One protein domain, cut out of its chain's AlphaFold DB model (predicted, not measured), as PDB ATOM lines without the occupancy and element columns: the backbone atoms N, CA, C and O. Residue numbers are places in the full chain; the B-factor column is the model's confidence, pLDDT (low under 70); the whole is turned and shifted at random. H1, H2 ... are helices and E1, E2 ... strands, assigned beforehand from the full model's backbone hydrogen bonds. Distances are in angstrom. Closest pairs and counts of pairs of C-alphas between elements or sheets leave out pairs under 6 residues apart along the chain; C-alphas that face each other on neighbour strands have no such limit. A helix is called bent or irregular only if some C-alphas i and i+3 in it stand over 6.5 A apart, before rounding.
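AT A GLANCE: This is residues 148 to 312 of the 422 residues of an uncharacterized protein of Sorangium cellulosum (UniProt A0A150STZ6). This is a long, narrow rod: eleven short strands stacked one beside the next into one strongly twisted ladder, with a small head of three helices at the E11 end. The chain goes out along the rod from E1 to E6 and comes back from E7 to E11, the returning strands E7 to E10 slotting between the outgoing ones, while E4 and E7 bend sharply round. The sheet's order is E6 E5 E7 E4 E8 E3 E9 E2 E10 E1 E11, all antiparallel. The printed part has 165 residues, with H1 and H2 before the strands E1 to E11 and H3 after them; the class is mixed, helices and strands. The whole is loose, with a radius of gyration of the C-alphas of 21.3 A and spans of 68 by 30 by 22 A.

HOW THE PARTS SIT: Start at the edge strand E6, residues 228 to 234, which forms a hairpin with E5, residues 220 to 225; N 230 and O 223 are 2.8 A apart, within hydrogen-bond range. Next to E5 is E7, residues 238 to 250, with N 224 and O 240 at 2.8 A. Then comes E4, residues 204 to 217, with N 241 and O 213 at 2.9 A; E4 bends by 135 degrees at residue 212 and E7 by 140 degrees at residue 246. Walk on through E8, residues 253 to 259, E3, residues 196 to 201, E9, residues 263 to 268, E2, residues 185 to 191, and E10, residues 274 to 276, to E1, residues 177 to 180. E1 and the edge strand E11, residues 284 to 288, have N 287 and O 178 at 2.7 A. H1, residues 149 to 158, only grazes the sheet; the closest C-alphas of H1 and E11 are those of Ile 149 and Lys 287, 5.4 A apart. H2, residues 165 to 171, also only grazes it, with residues 168 to 171. H3, residues 299 to 310, is not on the sheet but touches H1, C-alphas 155 and 305 being closest at 5.6 A, at a steep tilt of 43 degrees, opposite ways. Every O i to N i+4 pair is within range in H1 and H3; H2 has 1 of 3, and 3 of 4 O i to N i+3 pairs.

IN THESE COORDINATES: Find C-alpha 149 at (3.535, -4.018, 19.642), where H1 begins its 14.2 A. H2 is irregular, but only just: C-alphas 166 and 169 are 6.8 A apart. E6 begins at C-alpha 228, (-45.569, -10.196, 2.965), and H3 ends, after 15.9 A, at C-alpha 310, (-2.322, -1.533, 28.570).

THE WHOLE: The two C-alphas farthest apart are those of Gly 160 and Lys 228, 68.6 A. The printed part has no cut, and no link is long. Its mean pLDDT is 71.5; look for values under 70 at residues 159 to 171 and 293 to 300, among others.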
ATOM      1  N   ASP A 148      -0.466  -2.873  21.334       76.62
ATOM      2  CA  ASP A 148       0.400  -2.037  20.511       76.62
ATOM      3  C   ASP A 148       1.832  -2.575  20.621       76.62
ATOM      4  O   ASP A 148       2.491  -2.447  21.658       76.62
ATOM      5  N   ILE A 149       2.271  -3.289  19.581       75.94
ATOM      6  CA  ILE A 149       3.535  -4.018  19.642       75.94
ATOM      7  C   ILE A 149       4.721  -3.054  19.577       75.94
ATOM      8  O   ILE A 149       5.721  -3.302  20.241       75.94
ATOM      9  N   GLU A 150       4.612  -1.940  18.854       76.81
ATOM     10  CA  GLU A 150       5.676  -0.932  18.785       76.81
ATOM     11  C   GLU A 150       5.917  -0.289  20.155       76.81
ATOM     12  O   GLU A 150       7.062  -0.184  20.604       76.81
ATOM     13  N   ALA A 151       4.844   0.083  20.863       78.25
ATOM     14  CA  ALA A 151       4.948   0.596  22.226       78.25
ATOM     15  C   ALA A 151       5.557  -0.448  23.181       78.25
ATOM     16  O   ALA A 151       6.413  -0.111  24.005       78.25
ATOM     17  N   MET A 152       5.162  -1.718  23.037       77.00
ATOM     18  CA  MET A 152       5.747  -2.825  23.798       77.00
ATOM     19  C   MET A 152       7.233  -3.005  23.487       77.00
ATOM     20  O   MET A 152       8.036  -3.067  24.409       77.00
ATOM     21  N   GLN A 153       7.634  -3.033  22.217       75.69
ATOM     22  CA  GLN A 153       9.032  -3.185  21.805       75.69
ATOM     23  C   GLN A 153       9.905  -2.042  22.303       75.69
ATOM     24  O   GLN A 153      11.011  -2.295  22.776       75.69
ATOM     25  N   LYS A 154       9.412  -0.801  22.226       78.50
ATOM     26  CA  LYS A 154      10.129   0.363  22.747       78.50
ATOM     27  C   LYS A 154      10.397   0.204  24.242       78.50
ATOM     28  O   LYS A 154      11.544   0.288  24.659       78.50
ATOM     29  N   CYS A 155       9.362  -0.139  25.007       79.31
ATOM     30  CA  CYS A 155       9.493  -0.359  26.442       79.31
ATOM     31  C   CYS A 155      10.425  -1.538  26.785       79.31
ATOM     32  O   CYS A 155      11.264  -1.428  27.673       79.31
ATOM     33  N   LEU A 156      10.332  -2.660  26.064       77.81
ATOM     34  CA  LEU A 156      11.210  -3.818  26.286       77.81
ATOM     35  C   LEU A 156      12.667  -3.515  25.886       77.81
ATOM     36  O   LEU A 156      13.599  -4.037  26.497       77.81
ATOM     37  N   GLY A 157      12.869  -2.645  24.891       74.06
ATOM     38  CA  GLY A 157      14.178  -2.123  24.502       74.06
ATOM     39  C   GLY A 157      14.833  -1.294  25.607       74.06
ATOM     40  O   GLY A 157      16.024  -1.472  25.860       74.06
ATOM     41  N   ASP A 158      14.055  -0.472  26.321       72.25
ATOM     42  CA  ASP A 158      14.529   0.285  27.491       72.25
ATOM     43  C   ASP A 158      14.977  -0.636  28.646       72.25
ATOM     44  O   ASP A 158      15.834  -0.266  29.445       72.25
ATOM     45  N   CYS A 159      14.473  -1.874  28.697       69.88
ATOM     46  CA  CYS A 159      14.922  -2.893  29.650       69.88
ATOM     47  C   CYS A 159      16.190  -3.658  29.224       69.88
ATOM     48  O   CYS A 159      16.580  -4.609  29.901       69.88
ATOM     49  N   GLY A 160      16.827  -3.301  28.104       62.22
ATOM     50  CA  GLY A 160      18.086  -3.911  27.658       62.22
ATOM     51  C   GLY A 160      17.958  -5.253  26.924       62.22
ATOM     52  O   GLY A 160      18.981  -5.832  26.563       62.22
ATOM     53  N   SER A 161      16.737  -5.725  26.638       59.12
ATOM     54  CA  SER A 161      16.475  -6.921  25.816       59.12
ATOM     55  C   SER A 161      15.606  -6.560  24.602       59.12
ATOM     56  O   SER A 161      14.392  -6.785  24.618       59.12
ATOM     57  N   PRO A 162      16.188  -5.999  23.524       57.94
ATOM     58  CA  PRO A 162      15.434  -5.680  22.318       57.94
ATOM     59  C   PRO A 162      14.895  -6.963  21.667       57.94
ATOM     60  O   PRO A 162      15.652  -7.839  21.242       57.94
ATOM     61  N   VAL A 163      13.567  -7.070  21.561       59.34
ATOM     62  CA  VAL A 163      12.915  -8.163  20.829       59.34
ATOM     63  C   VAL A 163      13.198  -7.976  19.341       59.34
ATOM     64  O   VAL A 163      12.777  -6.988  18.740       59.34
ATOM     65  N   GLN A 164      13.907  -8.928  18.732       57.12
ATOM     66  CA  GLN A 164      14.170  -8.888  17.295       57.12
ATOM     67  C   GLN A 164      12.847  -8.943  16.505       57.12
ATOM     68  O   GLN A 164      12.000  -9.786  16.816       57.12
ATOM     69  N   PRO A 165      12.675  -8.117  15.456       52.69
ATOM     70  CA  PRO A 165      11.425  -8.023  14.695       52.69
ATOM     71  C   PRO A 165      10.957  -9.365  14.102       52.69
ATOM     72  O   PRO A 165       9.761  -9.623  14.058       52.69
ATOM     73  N   GLY A 166      11.870 -10.285  13.763       54.62
ATOM     74  CA  GLY A 166      11.525 -11.630  13.275       54.62
ATOM     75  C   GLY A 166      11.019 -12.623  14.338       54.62
ATOM     76  O   GLY A 166      10.508 -13.680  13.987       54.62
ATOM     77  N   LYS A 167      11.140 -12.320  15.640       58.97
ATOM     78  CA  LYS A 167      10.580 -13.139  16.743       58.97
ATOM     79  C   LYS A 167       9.225 -12.628  17.240       58.97
ATOM     80  O   LYS A 167       8.613 -13.238  18.118       58.97
ATOM     81  N   LEU A 168       8.761 -11.515  16.679       56.94
ATOM     82  CA  LEU A 168       7.535 -10.835  17.072       56.94
ATOM     83  C   LEU A 168       6.295 -11.677  16.775       56.94
ATOM     84  O   LEU A 168       5.387 -11.752  17.598       56.94
ATOM     85  N   GLU A 169       6.305 -12.366  15.632       55.56
ATOM     86  CA  GLU A 169       5.190 -13.209  15.210       55.56
ATOM     87  C   GLU A 169       5.012 -14.429  16.118       55.56
ATOM     88  O   GLU A 169       3.892 -14.788  16.468       55.56
ATOM     89  N   ALA A 170       6.123 -14.995  16.599       57.06
ATOM     90  CA  ALA A 170       6.124 -16.086  17.573       57.06
ATOM     91  C   ALA A 170       5.735 -15.641  18.994       57.06
ATOM     92  O   ALA A 170       5.429 -16.484  19.832       57.06
ATOM     93  N   SER A 171       5.755 -14.333  19.274       66.56
ATOM     94  CA  SER A 171       5.445 -13.779  20.598       66.56
ATOM     95  C   SER A 171       3.952 -13.495  20.785       66.56
ATOM     96  O   SER A 171       3.525 -13.263  21.910       66.56
ATOM     97  N   CYS A 172       3.147 -13.492  19.716       73.44
ATOM     98  CA  CYS A 172       1.699 -13.294  19.788       73.44
ATOM     99  C   CYS A 172       0.976 -14.644  19.925       73.44
ATOM    100  O   CYS A 172       0.513 -15.220  18.941       73.44
ATOM    101  N   GLU A 173       0.881 -15.176  21.144       70.19
ATOM    102  CA  GLU A 173       0.261 -16.481  21.375       70.19
ATOM    103  C   GLU A 173      -1.270 -16.386  21.443       70.19
ATOM    104  O   GLU A 173      -1.843 -15.542  22.137       70.19
ATOM    105  N   GLY A 174      -1.948 -17.289  20.727       64.12
ATOM    106  CA  GLY A 174      -3.409 -17.399  20.752       64.12
ATOM    107  C   GLY A 174      -4.155 -16.255  20.056       64.12
ATOM    108  O   GLY A 174      -5.362 -16.120  20.257       64.12
ATOM    109  N   GLY A 175      -3.464 -15.436  19.254       70.50
ATOM    110  CA  GLY A 175      -4.047 -14.304  18.535       70.50
ATOM    111  C   GLY A 175      -3.627 -14.192  17.074       70.50
ATOM    112  O   GLY A 175      -2.868 -14.998  16.546       70.50
ATOM    113  N   GLU A 176      -4.149 -13.156  16.425       73.44
ATOM    114  CA  GLU A 176      -3.837 -12.771  15.050       73.44
ATOM    115  C   GLU A 176      -2.992 -11.495  15.068       73.44
ATOM    116  O   GLU A 176      -3.243 -10.574  15.854       73.44
ATOM    117  N   ILE A 177      -2.021 -11.420  14.160       74.25
ATOM    118  CA  ILE A 177      -1.287 -10.187  13.890       74.25
ATOM    119  C   ILE A 177      -2.076  -9.389  12.866       74.25
ATOM    120  O   ILE A 177      -2.503  -9.928  11.840       74.25
ATOM    121  N   SER A 178      -2.279  -8.111  13.169       74.69
ATOM    122  CA  SER A 178      -2.992  -7.171  12.319       74.69
ATOM    123  C   SER A 178      -2.197  -5.886  12.147       74.69
ATOM    124  O   SER A 178      -1.583  -5.416  13.096       74.69
ATOM    125  N   GLY A 179      -2.214  -5.300  10.956       77.44
ATOM    126  CA  GLY A 179      -1.578  -4.006  10.703       77.44
ATOM    127  C   GLY A 179      -1.818  -3.519   9.281       77.44
ATOM    128  O   GLY A 179      -2.594  -4.119   8.531       77.44
ATOM    129  N   LYS A 180      -1.173  -2.417   8.899       77.12
ATOM    130  CA  LYS A 180      -1.281  -1.881   7.539       77.12
ATOM    131  C   LYS A 180      -0.442  -2.722   6.582       77.12
ATOM    132  O   LYS A 180       0.724  -3.009   6.845       77.12
ATOM    133  N   CYS A 181      -1.048  -3.099   5.463       74.88
ATOM    134  CA  CYS A 181      -0.419  -3.883   4.407       74.88
ATOM    135  C   CYS A 181      -0.531  -3.102   3.095       74.88
ATOM    136  O   CYS A 181      -1.615  -3.006   2.524       74.88
ATOM    137  N   ASP A 182       0.587  -2.543   2.621       76.50
ATOM    138  CA  ASP A 182       0.645  -1.842   1.324       76.50
ATOM    139  C   ASP A 182       0.622  -2.809   0.122       76.50
ATOM    140  O   ASP A 182       0.519  -2.382  -1.030       76.50
ATOM    141  N   ALA A 183       0.736  -4.110   0.393       74.38
ATOM    142  CA  ALA A 183       0.713  -5.189  -0.583       74.38
ATOM    143  C   ALA A 183      -0.604  -5.987  -0.511       74.38
ATOM    144  O   ALA A 183      -1.600  -5.548   0.068       74.38
ATOM    145  N   GLU A 184      -0.613  -7.183  -1.098       75.81
ATOM    146  CA  GLU A 184      -1.775  -8.064  -1.068       75.81
ATOM    147  C   GLU A 184      -1.981  -8.645   0.338       75.81
ATOM    148  O   GLU A 184      -1.114  -9.352   0.874       75.81
ATOM    149  N   CYS A 185      -3.149  -8.349   0.912       77.38
ATOM    150  CA  CYS A 185      -3.652  -8.934   2.143       77.38
ATOM    151  C   CYS A 185      -4.235 -10.316   1.836       77.38
ATOM    152  O   CYS A 185      -5.289 -10.429   1.202       77.38
ATOM    153  N   LYS A 186      -3.555 -11.370   2.299       73.81
ATOM    154  CA  LYS A 186      -3.969 -12.766   2.078       73.81
ATOM    155  C   LYS A 186      -5.018 -13.246   3.083       73.81
ATOM    156  O   LYS A 186      -5.643 -14.280   2.865       73.81
ATOM    157  N   GLY A 187      -5.199 -12.505   4.173       70.88
ATOM    158  CA  GLY A 187      -6.167 -12.808   5.219       70.88
ATOM    159  C   GLY A 187      -7.443 -11.967   5.123       70.88
ATOM    160  O   GLY A 187      -8.091 -11.885   4.076       70.88
ATOM    161  N   LYS A 188      -7.833 -11.364   6.244       73.75
ATOM    162  CA  LYS A 188      -9.014 -10.510   6.363       73.75
ATOM    163  C   LYS A 188      -8.617  -9.044   6.441       73.75
ATOM    164  O   LYS A 188      -7.836  -8.664   7.308       73.75
ATOM    165  N   CYS A 189      -9.191  -8.225   5.575       71.00
ATOM    166  CA  CYS A 189      -9.079  -6.776   5.648       71.00
ATOM    167  C   CYS A 189     -10.252  -6.225   6.466       71.00
ATOM    168  O   CYS A 189     -11.405  -6.421   6.080       71.00
ATOM    169  N   THR A 190      -9.955  -5.549   7.575       72.12
ATOM    170  CA  THR A 190     -10.947  -4.857   8.403       72.12
ATOM    171  C   THR A 190     -10.830  -3.355   8.179       72.12
ATOM    172  O   THR A 190      -9.756  -2.784   8.379       72.12
ATOM    173  N   VAL A 191     -11.924  -2.709   7.778       71.00
ATOM    174  CA  VAL A 191     -12.006  -1.244   7.642       71.00
ATOM    175  C   VAL A 191     -12.865  -0.636   8.754       71.00
ATOM    176  O   VAL A 191     -13.846  -1.246   9.191       71.00
ATOM    177  N   ASP A 192     -12.473   0.557   9.210       66.38
ATOM    178  CA  ASP A 192     -13.149   1.305  10.272       66.38
ATOM    179  C   ASP A 192     -14.602   1.672   9.923       66.38
ATOM    180  O   ASP A 192     -14.980   1.844   8.759       66.38
ATOM    181  N   ALA A 193     -15.415   1.828  10.972       61.28
ATOM    182  CA  ALA A 193     -16.827   2.178  10.864       61.28
ATOM    183  C   ALA A 193     -17.038   3.524  10.145       61.28
ATOM    184  O   ALA A 193     -16.350   4.509  10.404       61.28
ATOM    185  N   GLY A 194     -18.040   3.575   9.268       57.78
ATOM    186  CA  GLY A 194     -18.422   4.758   8.492       57.78
ATOM    187  C   GLY A 194     -17.766   4.856   7.112       57.78
ATOM    188  O   GLY A 194     -18.199   5.675   6.301       57.78
ATOM    189  N   ALA A 195     -16.779   4.008   6.805       61.97
ATOM    190  CA  ALA A 195     -16.178   3.940   5.478       61.97
ATOM    191  C   ALA A 195     -17.106   3.261   4.454       61.97
ATOM    192  O   ALA A 195     -17.970   2.446   4.800       61.97
ATOM    193  N   ALA A 196     -16.901   3.588   3.174       67.12
ATOM    194  CA  ALA A 196     -17.480   2.819   2.082       67.12
ATOM    195  C   ALA A 196     -16.916   1.390   2.129       67.12
ATOM    196  O   ALA A 196     -15.704   1.180   2.118       67.12
ATOM    197  N   CYS A 197     -17.817   0.426   2.215       70.12
ATOM    198  CA  CYS A 197     -17.562  -0.997   2.312       70.12
ATOM    199  C   CYS A 197     -18.199  -1.669   1.093       70.12
ATOM    200  O   CYS A 197     -19.262  -1.242   0.647       70.12
ATOM    201  N   SER A 198     -17.533  -2.698   0.572       71.50
ATOM    202  CA  SER A 198     -18.044  -3.651  -0.427       71.50
ATOM    203  C   SER A 198     -17.782  -5.082   0.064       71.50
ATOM    204  O   SER A 198     -17.268  -5.942  -0.650       71.50
ATOM    205  N   GLY A 199     -17.986  -5.293   1.364       71.06
ATOM    206  CA  GLY A 199     -17.581  -6.482   2.110       71.06
ATOM    207  C   GLY A 199     -18.624  -6.872   3.147       71.06
ATOM    208  O   GLY A 199     -19.701  -6.279   3.221       71.06
ATOM    209  N   THR A 200     -18.320  -7.885   3.954       74.50
ATOM    210  CA  THR A 200     -19.257  -8.369   4.970       74.50
ATOM    211  C   THR A 200     -19.407  -7.329   6.075       74.50
ATOM    212  O   THR A 200     -18.437  -6.993   6.754       74.50
ATOM    213  N   CYS A 201     -20.633  -6.849   6.277       73.81
ATOM    214  CA  CYS A 201     -21.002  -5.915   7.336       73.81
ATOM    215  C   CYS A 201     -22.061  -6.570   8.233       73.81
ATOM    216  O   CYS A 201     -23.139  -6.919   7.752       73.81
ATOM    217  N   ASN A 202     -21.766  -6.701   9.532       70.06
ATOM    218  CA  ASN A 202     -22.679  -7.234  10.559       70.06
ATOM    219  C   ASN A 202     -23.264  -6.121  11.451       70.06
ATOM    220  O   ASN A 202     -23.433  -6.278  12.659       70.06
ATOM    221  N   ALA A 203     -23.551  -4.961  10.864       71.62
ATOM    222  CA  ALA A 203     -24.033  -3.777  11.576       71.62
ATOM    223  C   ALA A 203     -25.114  -3.054  10.757       71.62
ATOM    224  O   ALA A 203     -25.832  -3.686   9.977       71.62
ATOM    225  N   SER A 204     -25.278  -1.740  10.943       72.06
ATOM    226  CA  SER A 204     -26.181  -0.973  10.083       72.06
ATOM    227  C   SER A 204     -25.490  -0.684   8.751       72.06
ATOM    228  O   SER A 204     -24.379  -0.164   8.733       72.06
ATOM    229  N   CYS A 205     -26.140  -1.025   7.646       75.44
ATOM    230  CA  CYS A 205     -25.700  -0.683   6.298       75.44
ATOM    231  C   CYS A 205     -26.566   0.471   5.788       75.44
ATOM    232  O   CYS A 205     -27.785   0.424   5.965       75.44
ATOM    233  N   SER A 206     -25.929   1.480   5.191       72.44
ATOM    234  CA  SER A 206     -26.549   2.548   4.401       72.44
ATOM    235  C   SER A 206     -26.100   2.385   2.946       72.44
ATOM    236  O   SER A 206     -25.051   2.896   2.548       72.44
ATOM    237  N   GLY A 207     -26.817   1.563   2.170       74.00
ATOM    238  CA  GLY A 207     -26.332   1.125   0.853       74.00
ATOM    239  C   GLY A 207     -27.124  -0.014   0.215       74.00
ATOM    240  O   GLY A 207     -28.350  -0.040   0.279       74.00
ATOM    241  N   LYS A 208     -26.430  -0.943  -0.440       79.19
ATOM    242  CA  LYS A 208     -26.987  -2.231  -0.880       79.19
ATOM    243  C   LYS A 208     -26.654  -3.295   0.156       79.19
ATOM    244  O   LYS A 208     -25.546  -3.284   0.673       79.19
ATOM    245  N   CYS A 209     -27.578  -4.207   0.444       77.88
ATOM    246  CA  CYS A 209     -27.317  -5.339   1.331       77.88
ATOM    247  C   CYS A 209     -27.767  -6.639   0.664       77.88
ATOM    248  O   CYS A 209     -28.957  -6.843   0.408       77.88
ATOM    249  N   GLU A 210     -26.808  -7.525   0.401       78.44
ATOM    250  CA  GLU A 210     -27.035  -8.751  -0.369       78.44
ATOM    251  C   GLU A 210     -27.575  -9.927   0.460       78.44
ATOM    252  O   GLU A 210     -27.966 -10.945  -0.119       78.44
ATOM    253  N   ALA A 211     -27.590  -9.828   1.795       74.62
ATOM    254  CA  ALA A 211     -28.118 -10.879   2.665       74.62
ATOM    255  C   ALA A 211     -28.496 -10.386   4.072       74.62
ATOM    256  O   ALA A 211     -27.786  -9.591   4.689       74.62
ATOM    257  N   GLY A 212     -29.595 -10.938   4.600       70.12
ATOM    258  CA  GLY A 212     -30.021 -10.756   5.993       70.12
ATOM    259  C   GLY A 212     -30.344  -9.310   6.375       70.12
ATOM    260  O   GLY A 212     -30.264  -8.951   7.556       70.12
ATOM    261  N   PHE A 213     -30.701  -8.489   5.382       77.69
ATOM    262  CA  PHE A 213     -31.135  -7.118   5.584       77.69
ATOM    263  C   PHE A 213     -32.416  -7.090   6.408       77.69
ATOM    264  O   PHE A 213     -33.354  -7.831   6.121       77.69
ATOM    265  N   LYS A 214     -32.459  -6.211   7.407       75.69
ATOM    266  CA  LYS A 214     -33.661  -5.879   8.161       75.69
ATOM    267  C   LYS A 214     -33.726  -4.381   8.428       75.69
ATOM    268  O   LYS A 214     -32.965  -3.865   9.254       75.69
ATOM    269  N   GLY A 215     -34.637  -3.692   7.749       75.50
ATOM    270  CA  GLY A 215     -34.852  -2.253   7.906       75.50
ATOM    271  C   GLY A 215     -35.608  -1.627   6.742       75.50
ATOM    272  O   GLY A 215     -36.281  -2.323   5.984       75.50
ATOM    273  N   THR A 216     -35.497  -0.310   6.598       76.12
ATOM    274  CA  THR A 216     -36.150   0.423   5.510       76.12
ATOM    275  C   THR A 216     -35.354   0.218   4.231       76.12
ATOM    276  O   THR A 216     -34.150   0.458   4.201       76.12
ATOM    277  N   CYS A 217     -36.007  -0.254   3.172       75.88
ATOM    278  CA  CYS A 217     -35.372  -0.425   1.870       75.88
ATOM    279  C   CYS A 217     -35.957   0.595   0.899       75.88
ATOM    280  O   CYS A 217     -37.141   0.542   0.624       75.88
ATOM    281  N   GLY A 218     -35.158   1.511   0.351       72.31
ATOM    282  CA  GLY A 218     -35.640   2.458  -0.667       72.31
ATOM    283  C   GLY A 218     -35.754   1.867  -2.080       72.31
ATOM    284  O   GLY A 218     -35.934   2.619  -3.039       72.31
ATOM    285  N   GLY A 219     -35.576   0.551  -2.230       76.75
ATOM    286  CA  GLY A 219     -35.469  -0.146  -3.509       76.75
ATOM    287  C   GLY A 219     -36.265  -1.449  -3.564       76.75
ATOM    288  O   GLY A 219     -37.335  -1.585  -2.968       76.75
ATOM    289  N   LYS A 220     -35.747  -2.411  -4.334       81.94
ATOM    290  CA  LYS A 220     -36.330  -3.748  -4.436       81.94
ATOM    291  C   LYS A 220     -35.968  -4.563  -3.196       81.94
ATOM    292  O   LYS A 220     -34.805  -4.597  -2.798       81.94
ATOM    293  N   CYS A 221     -36.985  -5.178  -2.597       80.38
ATOM    294  CA  CYS A 221     -36.839  -6.102  -1.482       80.38
ATOM    295  C   CYS A 221     -37.066  -7.528  -1.978       80.38
ATOM    296  O   CYS A 221     -38.174  -7.842  -2.429       80.38
ATOM    297  N   ASP A 222     -36.045  -8.378  -1.884       81.06
ATOM    298  CA  ASP A 222     -36.150  -9.809  -2.184       81.06
ATOM    299  C   ASP A 222     -36.169 -10.596  -0.865       81.06
ATOM    300  O   ASP A 222     -35.153 -10.714  -0.177       81.06
ATOM    301  N   GLY A 223     -37.363 -11.022  -0.447       79.94
ATOM    302  CA  GLY A 223     -37.629 -11.561   0.885       79.94
ATOM    303  C   GLY A 223     -39.040 -11.220   1.354       79.94
ATOM    304  O   GLY A 223     -40.011 -11.585   0.697       79.94
ATOM    305  N   LYS A 224     -39.176 -10.510   2.478       78.81
ATOM    306  CA  LYS A 224     -40.469 -10.039   2.999       78.81
ATOM    307  C   LYS A 224     -40.505  -8.520   3.115       78.81
ATOM    308  O   LYS A 224     -39.610  -7.936   3.708       78.81
ATOM    309  N   CYS A 225     -41.558  -7.896   2.599       79.12
ATOM    310  CA  CYS A 225     -41.871  -6.483   2.793       79.12
ATOM    311  C   CYS A 225     -43.085  -6.367   3.721       79.12
ATOM    312  O   CYS A 225     -44.158  -6.880   3.397       79.12
ATOM    313  N   ASP A 226     -42.906  -5.761   4.898       77.19
ATOM    314  CA  ASP A 226     -43.936  -5.633   5.944       77.19
ATOM    315  C   ASP A 226     -44.645  -6.970   6.252       77.19
ATOM    316  O   ASP A 226     -45.864  -7.051   6.421       77.19
ATOM    317  N   GLY A 227     -43.861  -8.053   6.279       73.06
ATOM    318  CA  GLY A 227     -44.326  -9.414   6.556       73.06
ATOM    319  C   GLY A 227     -44.930 -10.170   5.365       73.06
ATOM    320  O   GLY A 227     -45.225 -11.355   5.514       73.06
ATOM    321  N   LYS A 228     -45.083  -9.543   4.192       74.69
ATOM    322  CA  LYS A 228     -45.569 -10.196   2.965       74.69
ATOM    323  C   LYS A 228     -44.413 -10.565   2.049       74.69
ATOM    324  O   LYS A 228     -43.488  -9.773   1.895       74.69
ATOM    325  N   ASP A 229     -44.478 -11.732   1.415       78.12
ATOM    326  CA  ASP A 229     -43.446 -12.144   0.464       78.12
ATOM    327  C   ASP A 229     -43.330 -11.131  -0.681       78.12
ATOM    328  O   ASP A 229     -44.304 -10.780  -1.350       78.12
ATOM    329  N   SER A 230     -42.109 -10.663  -0.895       71.56
ATOM    330  CA  SER A 230     -41.727  -9.725  -1.935       71.56
ATOM    331  C   SER A 230     -40.652 -10.396  -2.781       71.56
ATOM    332  O   SER A 230     -39.547 -10.653  -2.314       71.56
ATOM    333  N   LYS A 231     -40.985 -10.707  -4.036       77.81
ATOM    334  CA  LYS A 231     -40.055 -11.277  -5.027       77.81
ATOM    335  C   LYS A 231     -39.345 -10.155  -5.791       77.81
ATOM    336  O   LYS A 231     -39.558  -9.992  -6.992       77.81
ATOM    337  N   GLY A 232     -38.628  -9.293  -5.073       70.75
ATOM    338  CA  GLY A 232     -37.899  -8.171  -5.669       70.75
ATOM    339  C   GLY A 232     -38.792  -6.998  -6.086       70.75
ATOM    340  O   GLY A 232     -38.452  -6.257  -7.012       70.75
ATOM    341  N   ALA A 233     -39.948  -6.818  -5.438       74.25
ATOM    342  CA  ALA A 233     -40.805  -5.655  -5.655       74.25
ATOM    343  C   ALA A 233     -40.292  -4.435  -4.873       74.25
ATOM    344  O   ALA A 233     -39.575  -4.573  -3.878       74.25
ATOM    345  N   ALA A 234     -40.662  -3.233  -5.329       76.69
ATOM    346  CA  ALA A 234     -40.392  -2.006  -4.586       76.69
ATOM    347  C   ALA A 234     -41.128  -2.056  -3.238       76.69
ATOM    348  O   ALA A 234     -42.350  -2.207  -3.202       76.69
ATOM    349  N   CYS A 235     -40.379  -1.949  -2.145       71.44
ATOM    350  CA  CYS A 235     -40.909  -1.973  -0.787       71.44
ATOM    351  C   CYS A 235     -40.747  -0.581  -0.182       71.44
ATOM    352  O   CYS A 235     -39.638  -0.083  -0.145       71.44
ATOM    353  N   ALA A 236     -41.820   0.060   0.283       67.94
ATOM    354  CA  ALA A 236     -41.715   1.351   0.976       67.94
ATOM    355  C   ALA A 236     -41.578   1.206   2.507       67.94
ATOM    356  O   ALA A 236     -41.393   2.203   3.201       67.94
ATOM    357  N   GLY A 237     -41.701  -0.019   3.033       69.38
ATOM    358  CA  GLY A 237     -41.689  -0.320   4.464       69.38
ATOM    359  C   GLY A 237     -40.501  -1.174   4.906       69.38
ATOM    360  O   GLY A 237     -39.375  -1.003   4.429       69.38
ATOM    361  N   THR A 238     -40.737  -2.072   5.865       75.50
ATOM    362  CA  THR A 238     -39.671  -2.886   6.468       75.50
ATOM    363  C   THR A 238     -39.374  -4.099   5.592       75.50
ATOM    364  O   THR A 238     -40.197  -5.005   5.480       75.50
ATOM    365  N   CYS A 239     -38.185  -4.126   4.995       79.00
ATOM    366  CA  CYS A 239     -37.679  -5.255   4.226       79.00
ATOM    367  C   CYS A 239     -36.895  -6.220   5.123       79.00
ATOM    368  O   CYS A 239     -36.010  -5.791   5.865       79.00
ATOM    369  N   GLU A 240     -37.187  -7.514   5.010       80.19
ATOM    370  CA  GLU A 240     -36.439  -8.626   5.592       80.19
ATOM    371  C   GLU A 240     -35.934  -9.543   4.468       80.19
ATOM    372  O   GLU A 240     -36.718 -10.297   3.892       80.19
ATOM    373  N   GLY A 241     -34.644  -9.482   4.132       77.31
ATOM    374  CA  GLY A 241     -34.078 -10.256   3.020       77.31
ATOM    375  C   GLY A 241     -32.891  -9.573   2.348       77.31
ATOM    376  O   GLY A 241     -31.873  -9.328   2.992       77.31
ATOM    377  N   LYS A 242     -33.001  -9.293   1.049       81.88
ATOM    378  CA  LYS A 242     -32.027  -8.504   0.283       81.88
ATOM    379  C   LYS A 242     -32.607  -7.139  -0.057       81.88
ATOM    380  O   LYS A 242     -33.790  -7.049  -0.379       81.88
ATOM    381  N   CYS A 243     -31.779  -6.101  -0.006       80.06
ATOM    382  CA  CYS A 243     -32.166  -4.757  -0.420       80.06
ATOM    383  C   CYS A 243     -31.191  -4.215  -1.464       80.06
ATOM    384  O   CYS A 243     -30.006  -4.011  -1.188       80.06
ATOM    385  N   ASP A 244     -31.713  -3.944  -2.660       79.38
ATOM    386  CA  ASP A 244     -30.908  -3.561  -3.822       79.38
ATOM    387  C   ASP A 244     -30.532  -2.073  -3.876       79.38
ATOM    388  O   ASP A 244     -29.754  -1.679  -4.752       79.38
ATOM    389  N   ALA A 245     -31.090  -1.219  -3.009       73.38
ATOM    390  CA  ALA A 245     -30.749   0.205  -2.948       73.38
ATOM    391  C   ALA A 245     -31.252   0.893  -1.671       73.38
ATOM    392  O   ALA A 245     -32.371   0.631  -1.230       73.38
ATOM    393  N   LYS A 246     -30.467   1.863  -1.167       69.69
ATOM    394  CA  LYS A 246     -30.825   2.746  -0.035       69.69
ATOM    395  C   LYS A 246     -31.381   1.955   1.154       69.69
ATOM    396  O   LYS A 246     -32.427   2.283   1.706       69.69
ATOM    397  N   ALA A 247     -30.713   0.855   1.465       68.12
ATOM    398  CA  ALA A 247     -30.979   0.044   2.629       68.12
ATOM    399  C   ALA A 247     -30.553   0.865   3.846       68.12
ATOM    400  O   ALA A 247     -29.393   1.243   3.908       68.12
ATOM    401  N   GLU A 248     -31.465   1.167   4.766       72.75
ATOM    402  CA  GLU A 248     -31.175   1.769   6.069       72.75
ATOM    403  C   GLU A 248     -31.628   0.794   7.153       72.75
ATOM    404  O   GLU A 248     -32.803   0.710   7.525       72.75
ATOM    405  N   GLY A 249     -30.697  -0.031   7.623       71.75
ATOM    406  CA  GLY A 249     -31.049  -1.132   8.509       71.75
ATOM    407  C   GLY A 249     -29.900  -2.069   8.809       71.75
ATOM    408  O   GLY A 249     -28.771  -1.862   8.374       71.75
ATOM    409  N   SER A 250     -30.199  -3.117   9.568       72.56
ATOM    410  CA  SER A 250     -29.212  -4.128   9.930       72.56
ATOM    411  C   SER A 250     -28.916  -5.031   8.735       72.56
ATOM    412  O   SER A 250     -29.841  -5.629   8.200       72.56
ATOM    413  N   CYS A 251     -27.650  -5.179   8.358       75.81
ATOM    414  CA  CYS A 251     -27.175  -6.108   7.332       75.81
ATOM    415  C   CYS A 251     -26.330  -7.208   7.996       75.81
ATOM    416  O   CYS A 251     -25.727  -6.963   9.040       75.81
ATOM    417  N   THR A 252     -26.329  -8.422   7.440       70.56
ATOM    418  CA  THR A 252     -25.451  -9.532   7.879       70.56
ATOM    419  C   THR A 252     -24.748 -10.171   6.679       70.56
ATOM    420  O   THR A 252     -24.557 -11.385   6.620       70.56
ATOM    421  N   GLY A 253     -24.465  -9.368   5.659       71.75
ATOM    422  CA  GLY A 253     -23.970  -9.810   4.361       71.75
ATOM    423  C   GLY A 253     -23.104  -8.743   3.714       71.75
ATOM    424  O   GLY A 253     -22.671  -7.804   4.388       71.75
ATOM    425  N   THR A 254     -22.859  -8.879   2.411       78.50
ATOM    426  CA  THR A 254     -22.151  -7.852   1.645       78.50
ATOM    427  C   THR A 254     -22.946  -6.551   1.709       78.50
ATOM    428  O   THR A 254     -24.093  -6.502   1.252       78.50
ATOM    429  N   CYS A 255     -22.355  -5.528   2.319       78.25
ATOM    430  CA  CYS A 255     -22.852  -4.163   2.265       78.25
ATOM    431  C   CYS A 255     -22.033  -3.422   1.216       78.25
ATOM    432  O   CYS A 255     -20.815  -3.365   1.355       78.25
ATOM    433  N   ASP A 256     -22.706  -2.875   0.207       77.50
ATOM    434  CA  ASP A 256     -22.129  -1.993  -0.811       77.50
ATOM    435  C   ASP A 256     -22.603  -0.563  -0.506       77.50
ATOM    436  O   ASP A 256     -23.694  -0.139  -0.911       77.50
ATOM    437  N   GLY A 257     -21.853   0.138   0.347       72.88
ATOM    438  CA  GLY A 257     -22.227   1.437   0.917       72.88
ATOM    439  C   GLY A 257     -21.541   1.722   2.251       72.88
ATOM    440  O   GLY A 257     -20.477   1.180   2.535       72.88
ATOM    441  N   SER A 258     -22.125   2.577   3.092       73.69
ATOM    442  CA  SER A 258     -21.547   2.891   4.406       73.69
ATOM    443  C   SER A 258     -21.966   1.854   5.448       73.69
ATOM    444  O   SER A 258     -23.155   1.692   5.724       73.69
ATOM    445  N   CYS A 259     -20.994   1.174   6.060       71.94
ATOM    446  CA  CYS A 259     -21.227   0.272   7.189       71.94
ATOM    447  C   CYS A 259     -20.972   1.022   8.503       71.94
ATOM    448  O   CYS A 259     -19.906   1.597   8.694       71.94
ATOM    449  N   SER A 260     -21.927   1.014   9.433       68.00
ATOM    450  CA  SER A 260     -21.783   1.650  10.752       68.00
ATOM    451  C   SER A 260     -20.948   0.829  11.745       68.00
ATOM    452  O   SER A 260     -20.819   1.225  12.899       68.00
ATOM    453  N   GLY A 261     -20.474  -0.346  11.335       65.25
ATOM    454  CA  GLY A 261     -19.620  -1.237  12.117       65.25
ATOM    455  C   GLY A 261     -18.377  -1.627  11.326       65.25
ATOM    456  O   GLY A 261     -18.121  -1.090  10.249       65.25
ATOM    457  N   SER A 262     -17.613  -2.568  11.868       67.00
ATOM    458  CA  SER A 262     -16.411  -3.100  11.232       67.00
ATOM    459  C   SER A 262     -16.802  -3.876   9.977       67.00
ATOM    460  O   SER A 262     -17.655  -4.765  10.034       67.00
ATOM    461  N   CYS A 263     -16.186  -3.550   8.841       70.44
ATOM    462  CA  CYS A 263     -16.416  -4.261   7.586       70.44
ATOM    463  C   CYS A 263     -15.245  -5.199   7.288       70.44
ATOM    464  O   CYS A 263     -14.091  -4.770   7.270       70.44
ATOM    465  N   GLU A 264     -15.556  -6.481   7.078       71.31
ATOM    466  CA  GLU A 264     -14.584  -7.542   6.805       71.31
ATOM    467  C   GLU A 264     -14.603  -7.925   5.318       71.31
ATOM    468  O   GLU A 264     -15.606  -8.420   4.793       71.31
ATOM    469  N   ILE A 265     -13.463  -7.772   4.646       73.62
ATOM    470  CA  ILE A 265     -13.247  -8.206   3.261       73.62
ATOM    471  C   ILE A 265     -12.276  -9.393   3.273       73.62
ATOM    472  O   ILE A 265     -11.178  -9.312   3.827       73.62
ATOM    473  N   LYS A 266     -12.681 -10.524   2.681       70.00
ATOM    474  CA  LYS A 266     -11.832 -11.722   2.566       70.00
ATOM    475  C   LYS A 266     -10.923 -11.603   1.346       70.00
ATOM    476  O   LYS A 266     -11.434 -11.676   0.235       70.00
ATOM    477  N   GLY A 267      -9.609 -11.501   1.564       61.53
ATOM    478  CA  GLY A 267      -8.606 -11.389   0.503       61.53
ATOM    479  C   GLY A 267      -8.713 -10.070  -0.271       61.53
ATOM    480  O   GLY A 267      -9.753  -9.737  -0.833       61.53
ATOM    481  N   SER A 268      -7.649  -9.268  -0.300       61.81
ATOM    482  CA  SER A 268      -7.655  -8.004  -1.051       61.81
ATOM    483  C   SER A 268      -6.261  -7.598  -1.506       61.81
ATOM    484  O   SER A 268      -5.339  -7.522  -0.699       61.81
ATOM    485  N   ALA A 269      -6.134  -7.266  -2.795       58.75
ATOM    486  CA  ALA A 269      -4.882  -6.814  -3.406       58.75
ATOM    487  C   ALA A 269      -4.362  -5.490  -2.814       58.75
ATOM    488  O   ALA A 269      -3.155  -5.284  -2.760       58.75
ATOM    489  N   LYS A 270      -5.262  -4.608  -2.357       64.44
ATOM    490  CA  LYS A 270      -4.952  -3.400  -1.577       64.44
ATOM    491  C   LYS A 270      -5.995  -3.234  -0.479       64.44
ATOM    492  O   LYS A 270      -7.177  -3.081  -0.776       64.44
ATOM    493  N   CYS A 271      -5.558  -3.278   0.774       68.25
ATOM    494  CA  CYS A 271      -6.400  -3.043   1.941       68.25
ATOM    495  C   CYS A 271      -6.067  -1.664   2.517       68.25
ATOM    496  O   CYS A 271      -4.984  -1.470   3.055       68.25
ATOM    497  N   SER A 272      -6.999  -0.710   2.429       68.69
ATOM    498  CA  SER A 272      -6.847   0.604   3.081       68.69
ATOM    499  C   SER A 272      -7.039   0.541   4.607       68.69
ATOM    500  O   SER A 272      -6.837   1.543   5.288       68.69
ATOM    501  N   GLY A 273      -7.469  -0.613   5.131       70.00
ATOM    502  CA  GLY A 273      -7.687  -0.888   6.552       70.00
ATOM    503  C   GLY A 273      -6.593  -1.759   7.181       70.00
ATOM    504  O   GLY A 273      -5.469  -1.838   6.684       70.00
ATOM    505  N   SER A 274      -6.923  -2.430   8.286       72.56
ATOM    506  CA  SER A 274      -6.004  -3.358   8.958       72.56
ATOM    507  C   SER A 274      -6.147  -4.771   8.384       72.56
ATOM    508  O   SER A 274      -7.231  -5.354   8.402       72.56
ATOM    509  N   CYS A 275      -5.052  -5.333   7.873       75.94
ATOM    510  CA  CYS A 275      -4.986  -6.702   7.373       75.94
ATOM    511  C   CYS A 275      -4.611  -7.665   8.504       75.94
ATOM    512  O   CYS A 275      -3.536  -7.538   9.085       75.94
ATOM    513  N   SER A 276      -5.471  -8.645   8.780       73.88
ATOM    514  CA  SER A 276      -5.248  -9.715   9.759       73.88
ATOM    515  C   SER A 276      -5.030 -11.046   9.041       73.88
ATOM    516  O   SER A 276      -5.793 -11.373   8.137       73.88
ATOM    517  N   GLY A 277      -4.027 -11.834   9.437       63.44
ATOM    518  CA  GLY A 277      -3.803 -13.180   8.871       63.44
ATOM    519  C   GLY A 277      -2.803 -13.258   7.710       63.44
ATOM    520  O   GLY A 277      -2.793 -14.243   6.976       63.44
ATOM    521  N   GLY A 278      -1.955 -12.238   7.558       67.44
ATOM    522  CA  GLY A 278      -0.772 -12.291   6.701       67.44
ATOM    523  C   GLY A 278      -0.794 -11.278   5.560       67.44
ATOM    524  O   GLY A 278      -1.739 -11.201   4.769       67.44
ATOM    525  N   CYS A 279       0.297 -10.524   5.467       69.88
ATOM    526  CA  CYS A 279       0.603  -9.645   4.349       69.88
ATOM    527  C   CYS A 279       1.670 -10.319   3.481       69.88
ATOM    528  O   CYS A 279       2.558 -11.010   3.977       69.88
ATOM    529  N   SER A 280       1.577 -10.142   2.166       69.56
ATOM    530  CA  SER A 280       2.624 -10.583   1.233       69.56
ATOM    531  C   SER A 280       3.926  -9.773   1.345       69.56
ATOM    532  O   SER A 280       4.938 -10.178   0.781       69.56
ATOM    533  N   ALA A 281       3.899  -8.665   2.086       72.44
ATOM    534  CA  ALA A 281       5.034  -7.821   2.437       72.44
ATOM    535  C   ALA A 281       5.110  -7.628   3.965       72.44
ATOM    536  O   ALA A 281       4.285  -8.160   4.709       72.44
ATOM    537  N   GLU A 282       6.090  -6.854   4.432       68.69
ATOM    538  CA  GLU A 282       6.213  -6.489   5.846       68.69
ATOM    539  C   GLU A 282       4.983  -5.689   6.315       68.69
ATOM    540  O   GLU A 282       4.564  -4.726   5.666       68.69
ATOM    541  N   ILE A 283       4.378  -6.110   7.432       72.56
ATOM    542  CA  ILE A 283       3.237  -5.419   8.042       72.56
ATOM    543  C   ILE A 283       3.748  -4.163   8.749       72.56
ATOM    544  O   ILE A 283       4.579  -4.249   9.651       72.56
ATOM    545  N   LYS A 284       3.199  -3.002   8.387       72.75
ATOM    546  CA  LYS A 284       3.448  -1.741   9.093       72.75
ATOM    547  C   LYS A 284       2.518  -1.626  10.298       72.75
ATOM    548  O   LYS A 284       1.333  -1.945  10.191       72.75
ATOM    549  N   GLU A 285       3.047  -1.125  11.412       72.19
ATOM    550  CA  GLU A 285       2.323  -0.968  12.683       72.19
ATOM    551  C   GLU A 285       1.674  -2.290  13.155       72.19
ATOM    552  O   GLU A 285       0.442  -2.380  13.234       72.19
ATOM    553  N   PRO A 286       2.463  -3.357  13.401       72.88
ATOM    554  CA  PRO A 286       1.914  -4.653  13.767       72.88
ATOM    555  C   PRO A 286       1.258  -4.586  15.151       72.88
ATOM    556  O   PRO A 286       1.794  -4.034  16.111       72.88
ATOM    557  N   LYS A 287       0.078  -5.186  15.263       78.06
ATOM    558  CA  LYS A 287      -0.711  -5.271  16.490       78.06
ATOM    559  C   LYS A 287      -1.075  -6.723  16.750       78.06
ATOM    560  O   LYS A 287      -1.411  -7.452  15.820       78.06
ATOM    561  N   CYS A 288      -1.030  -7.145  18.007       78.00
ATOM    562  CA  CYS A 288      -1.286  -8.532  18.401       78.00
ATOM    563  C   CYS A 288      -2.617  -8.621  19.146       78.00
ATOM    564  O   CYS A 288      -2.761  -7.991  20.189       78.00
ATOM    565  N   SER A 289      -3.588  -9.400  18.655       74.81
ATOM    566  CA  SER A 289      -4.849  -9.604  19.397       74.81
ATOM    567  C   SER A 289      -4.737 -10.604  20.555       74.81
ATOM    568  O   SER A 289      -5.590 -10.629  21.449       74.81
ATOM    569  N   GLY A 290      -3.679 -11.415  20.538       70.56
ATOM    570  CA  GLY A 290      -3.389 -12.460  21.515       70.56
ATOM    571  C   GLY A 290      -2.660 -11.958  22.754       70.56
ATOM    572  O   GLY A 290      -2.607 -10.759  23.041       70.56
ATOM    573  N   GLU A 291      -2.104 -12.903  23.504       67.88
ATOM    574  CA  GLU A 291      -1.211 -12.593  24.614       67.88
ATOM    575  C   GLU A 291       0.216 -12.453  24.090       67.88
ATOM    576  O   GLU A 291       0.746 -13.355  23.443       67.88
ATOM    577  N   PHE A 292       0.830 -11.297  24.345       70.00
ATOM    578  CA  PHE A 292       2.197 -11.038  23.921       70.00
ATOM    579  C   PHE A 292       3.184 -11.594  24.956       70.00
ATOM    580  O   PHE A 292       3.340 -11.024  26.039       70.00
ATOM    581  N   LYS A 293       3.857 -12.703  24.624       68.88
ATOM    582  CA  LYS A 293       4.929 -13.308  25.425       68.88
ATOM    583  C   LYS A 293       6.285 -13.117  24.731       68.88
ATOM    584  O   LYS A 293       6.637 -13.911  23.860       68.88
ATOM    585  N   PRO A 294       7.060 -12.075  25.079       63.31
ATOM    586  CA  PRO A 294       8.378 -11.868  24.505       63.31
ATOM    587  C   PRO A 294       9.360 -12.956  24.978       63.31
ATOM    588  O   PRO A 294       9.433 -13.244  26.174       63.31
ATOM    589  N   PRO A 295      10.164 -13.546  24.078       56.34
ATOM    590  CA  PRO A 295      11.247 -14.429  24.477       56.34
ATOM    591  C   PRO A 295      12.397 -13.611  25.082       56.34
ATOM    592  O   PRO A 295      12.841 -12.628  24.489       56.34
ATOM    593  N   SER A 296      12.923 -14.065  26.224       59.75
ATOM    594  CA  SER A 296      14.169 -13.556  26.829       59.75
ATOM    595  C   SER A 296      14.106 -12.140  27.433       59.75
ATOM    596  O   SER A 296      15.065 -11.373  27.315       59.75
ATOM    597  N   VAL A 297      13.016 -11.805  28.129       67.81
ATOM    598  CA  VAL A 297      12.913 -10.575  28.935       67.81
ATOM    599  C   VAL A 297      12.627 -10.920  30.396       67.81
ATOM    600  O   VAL A 297      11.955 -11.911  30.678       67.81
ATOM    601  N   ASP A 298      13.150 -10.114  31.324       67.69
ATOM    602  CA  ASP A 298      12.834 -10.231  32.749       67.69
ATOM    603  C   ASP A 298      11.308 -10.101  32.967       67.69
ATOM    604  O   ASP A 298      10.712  -9.139  32.461       67.69
ATOM    605  N   PRO A 299      10.660 -11.020  33.708       68.94
ATOM    606  CA  PRO A 299       9.215 -10.984  33.945       68.94
ATOM    607  C   PRO A 299       8.729  -9.655  34.534       68.94
ATOM    608  O   PRO A 299       7.641  -9.182  34.194       68.94
ATOM    609  N   SER A 300       9.560  -9.006  35.356       66.81
ATOM    610  CA  SER A 300       9.260  -7.702  35.951       66.81
ATOM    611  C   SER A 300       9.178  -6.623  34.873       66.81
ATOM    612  O   SER A 300       8.236  -5.833  34.865       66.81
ATOM    613  N   CYS A 301      10.121  -6.617  33.924       75.12
ATOM    614  CA  CYS A 301      10.091  -5.690  32.793       75.12
ATOM    615  C   CYS A 301       8.909  -5.980  31.861       75.12
ATOM    616  O   CYS A 301       8.173  -5.063  31.495       75.12
ATOM    617  N   GLN A 302       8.684  -7.250  31.501       73.50
ATOM    618  CA  GLN A 302       7.557  -7.624  30.645       73.50
ATOM    619  C   GLN A 302       6.240  -7.122  31.233       73.50
ATOM    620  O   GLN A 302       5.409  -6.565  30.512       73.50
ATOM    621  N   MET A 303       6.054  -7.281  32.542       70.88
ATOM    622  CA  MET A 303       4.866  -6.782  33.207       70.88
ATOM    623  C   MET A 303       4.806  -5.256  33.201       70.88
ATOM    624  O   MET A 303       3.755  -4.711  32.878       70.88
ATOM    625  N   GLN A 304       5.892  -4.559  33.550       71.62
ATOM    626  CA  GLN A 304       5.908  -3.093  33.543       71.62
ATOM    627  C   GLN A 304       5.533  -2.548  32.164       71.62
ATOM    628  O   GLN A 304       4.702  -1.647  32.066       71.62
ATOM    629  N   CYS A 305       6.062  -3.147  31.098       77.50
ATOM    630  CA  CYS A 305       5.705  -2.794  29.731       77.50
ATOM    631  C   CYS A 305       4.262  -3.151  29.390       77.50
ATOM    632  O   CYS A 305       3.556  -2.320  28.827       77.50
ATOM    633  N   THR A 306       3.781  -4.327  29.794       74.38
ATOM    634  CA  THR A 306       2.372  -4.713  29.612       74.38
ATOM    635  C   THR A 306       1.436  -3.729  30.319       74.38
ATOM    636  O   THR A 306       0.441  -3.310  29.741       74.38
ATOM    637  N   ALA A 307       1.764  -3.298  31.537       70.81
ATOM    638  CA  ALA A 307       0.972  -2.336  32.295       70.81
ATOM    639  C   ALA A 307       1.037  -0.926  31.687       70.81
ATOM    640  O   ALA A 307      -0.003  -0.301  31.487       70.81
ATOM    641  N   LYS A 308       2.235  -0.442  31.326       71.50
ATOM    642  CA  LYS A 308       2.422   0.874  30.685       71.50
ATOM    643  C   LYS A 308       1.721   0.951  29.326       71.50
ATOM    644  O   LYS A 308       1.188   1.997  28.969       71.50
ATOM    645  N   THR A 309       1.687  -0.149  28.578       75.00
ATOM    646  CA  THR A 309       1.053  -0.214  27.251       75.00
ATOM    647  C   THR A 309      -0.392  -0.705  27.282       75.00
ATOM    648  O   THR A 309      -1.068  -0.624  26.259       75.00
ATOM    649  N   ALA A 310      -0.920  -1.136  28.435       70.12
ATOM    650  CA  ALA A 310      -2.322  -1.533  28.570       70.12
ATOM    651  C   ALA A 310      -3.273  -0.402  28.147       70.12
ATOM    652  O   ALA A 310      -4.292  -0.660  27.510       70.12
ATOM    653  N   GLY A 311      -2.908   0.853  28.430       65.56
ATOM    654  CA  GLY A 311      -3.639   2.037  27.967       65.56
ATOM    655  C   GLY A 311      -3.469   2.346  26.477       65.56
ATOM    656  O   GLY A 311      -4.312   3.014  25.888       65.56
ATOM    657  N   ALA A 312      -2.406   1.838  25.851       68.50
ATOM    658  CA  ALA A 312      -2.176   1.937  24.412       68.50
ATOM    659  C   ALA A 312      -2.872   0.811  23.625       68.50
ATOM    660  O   ALA A 312      -2.852   0.825  22.393       68.50
TER     661      ALA A 312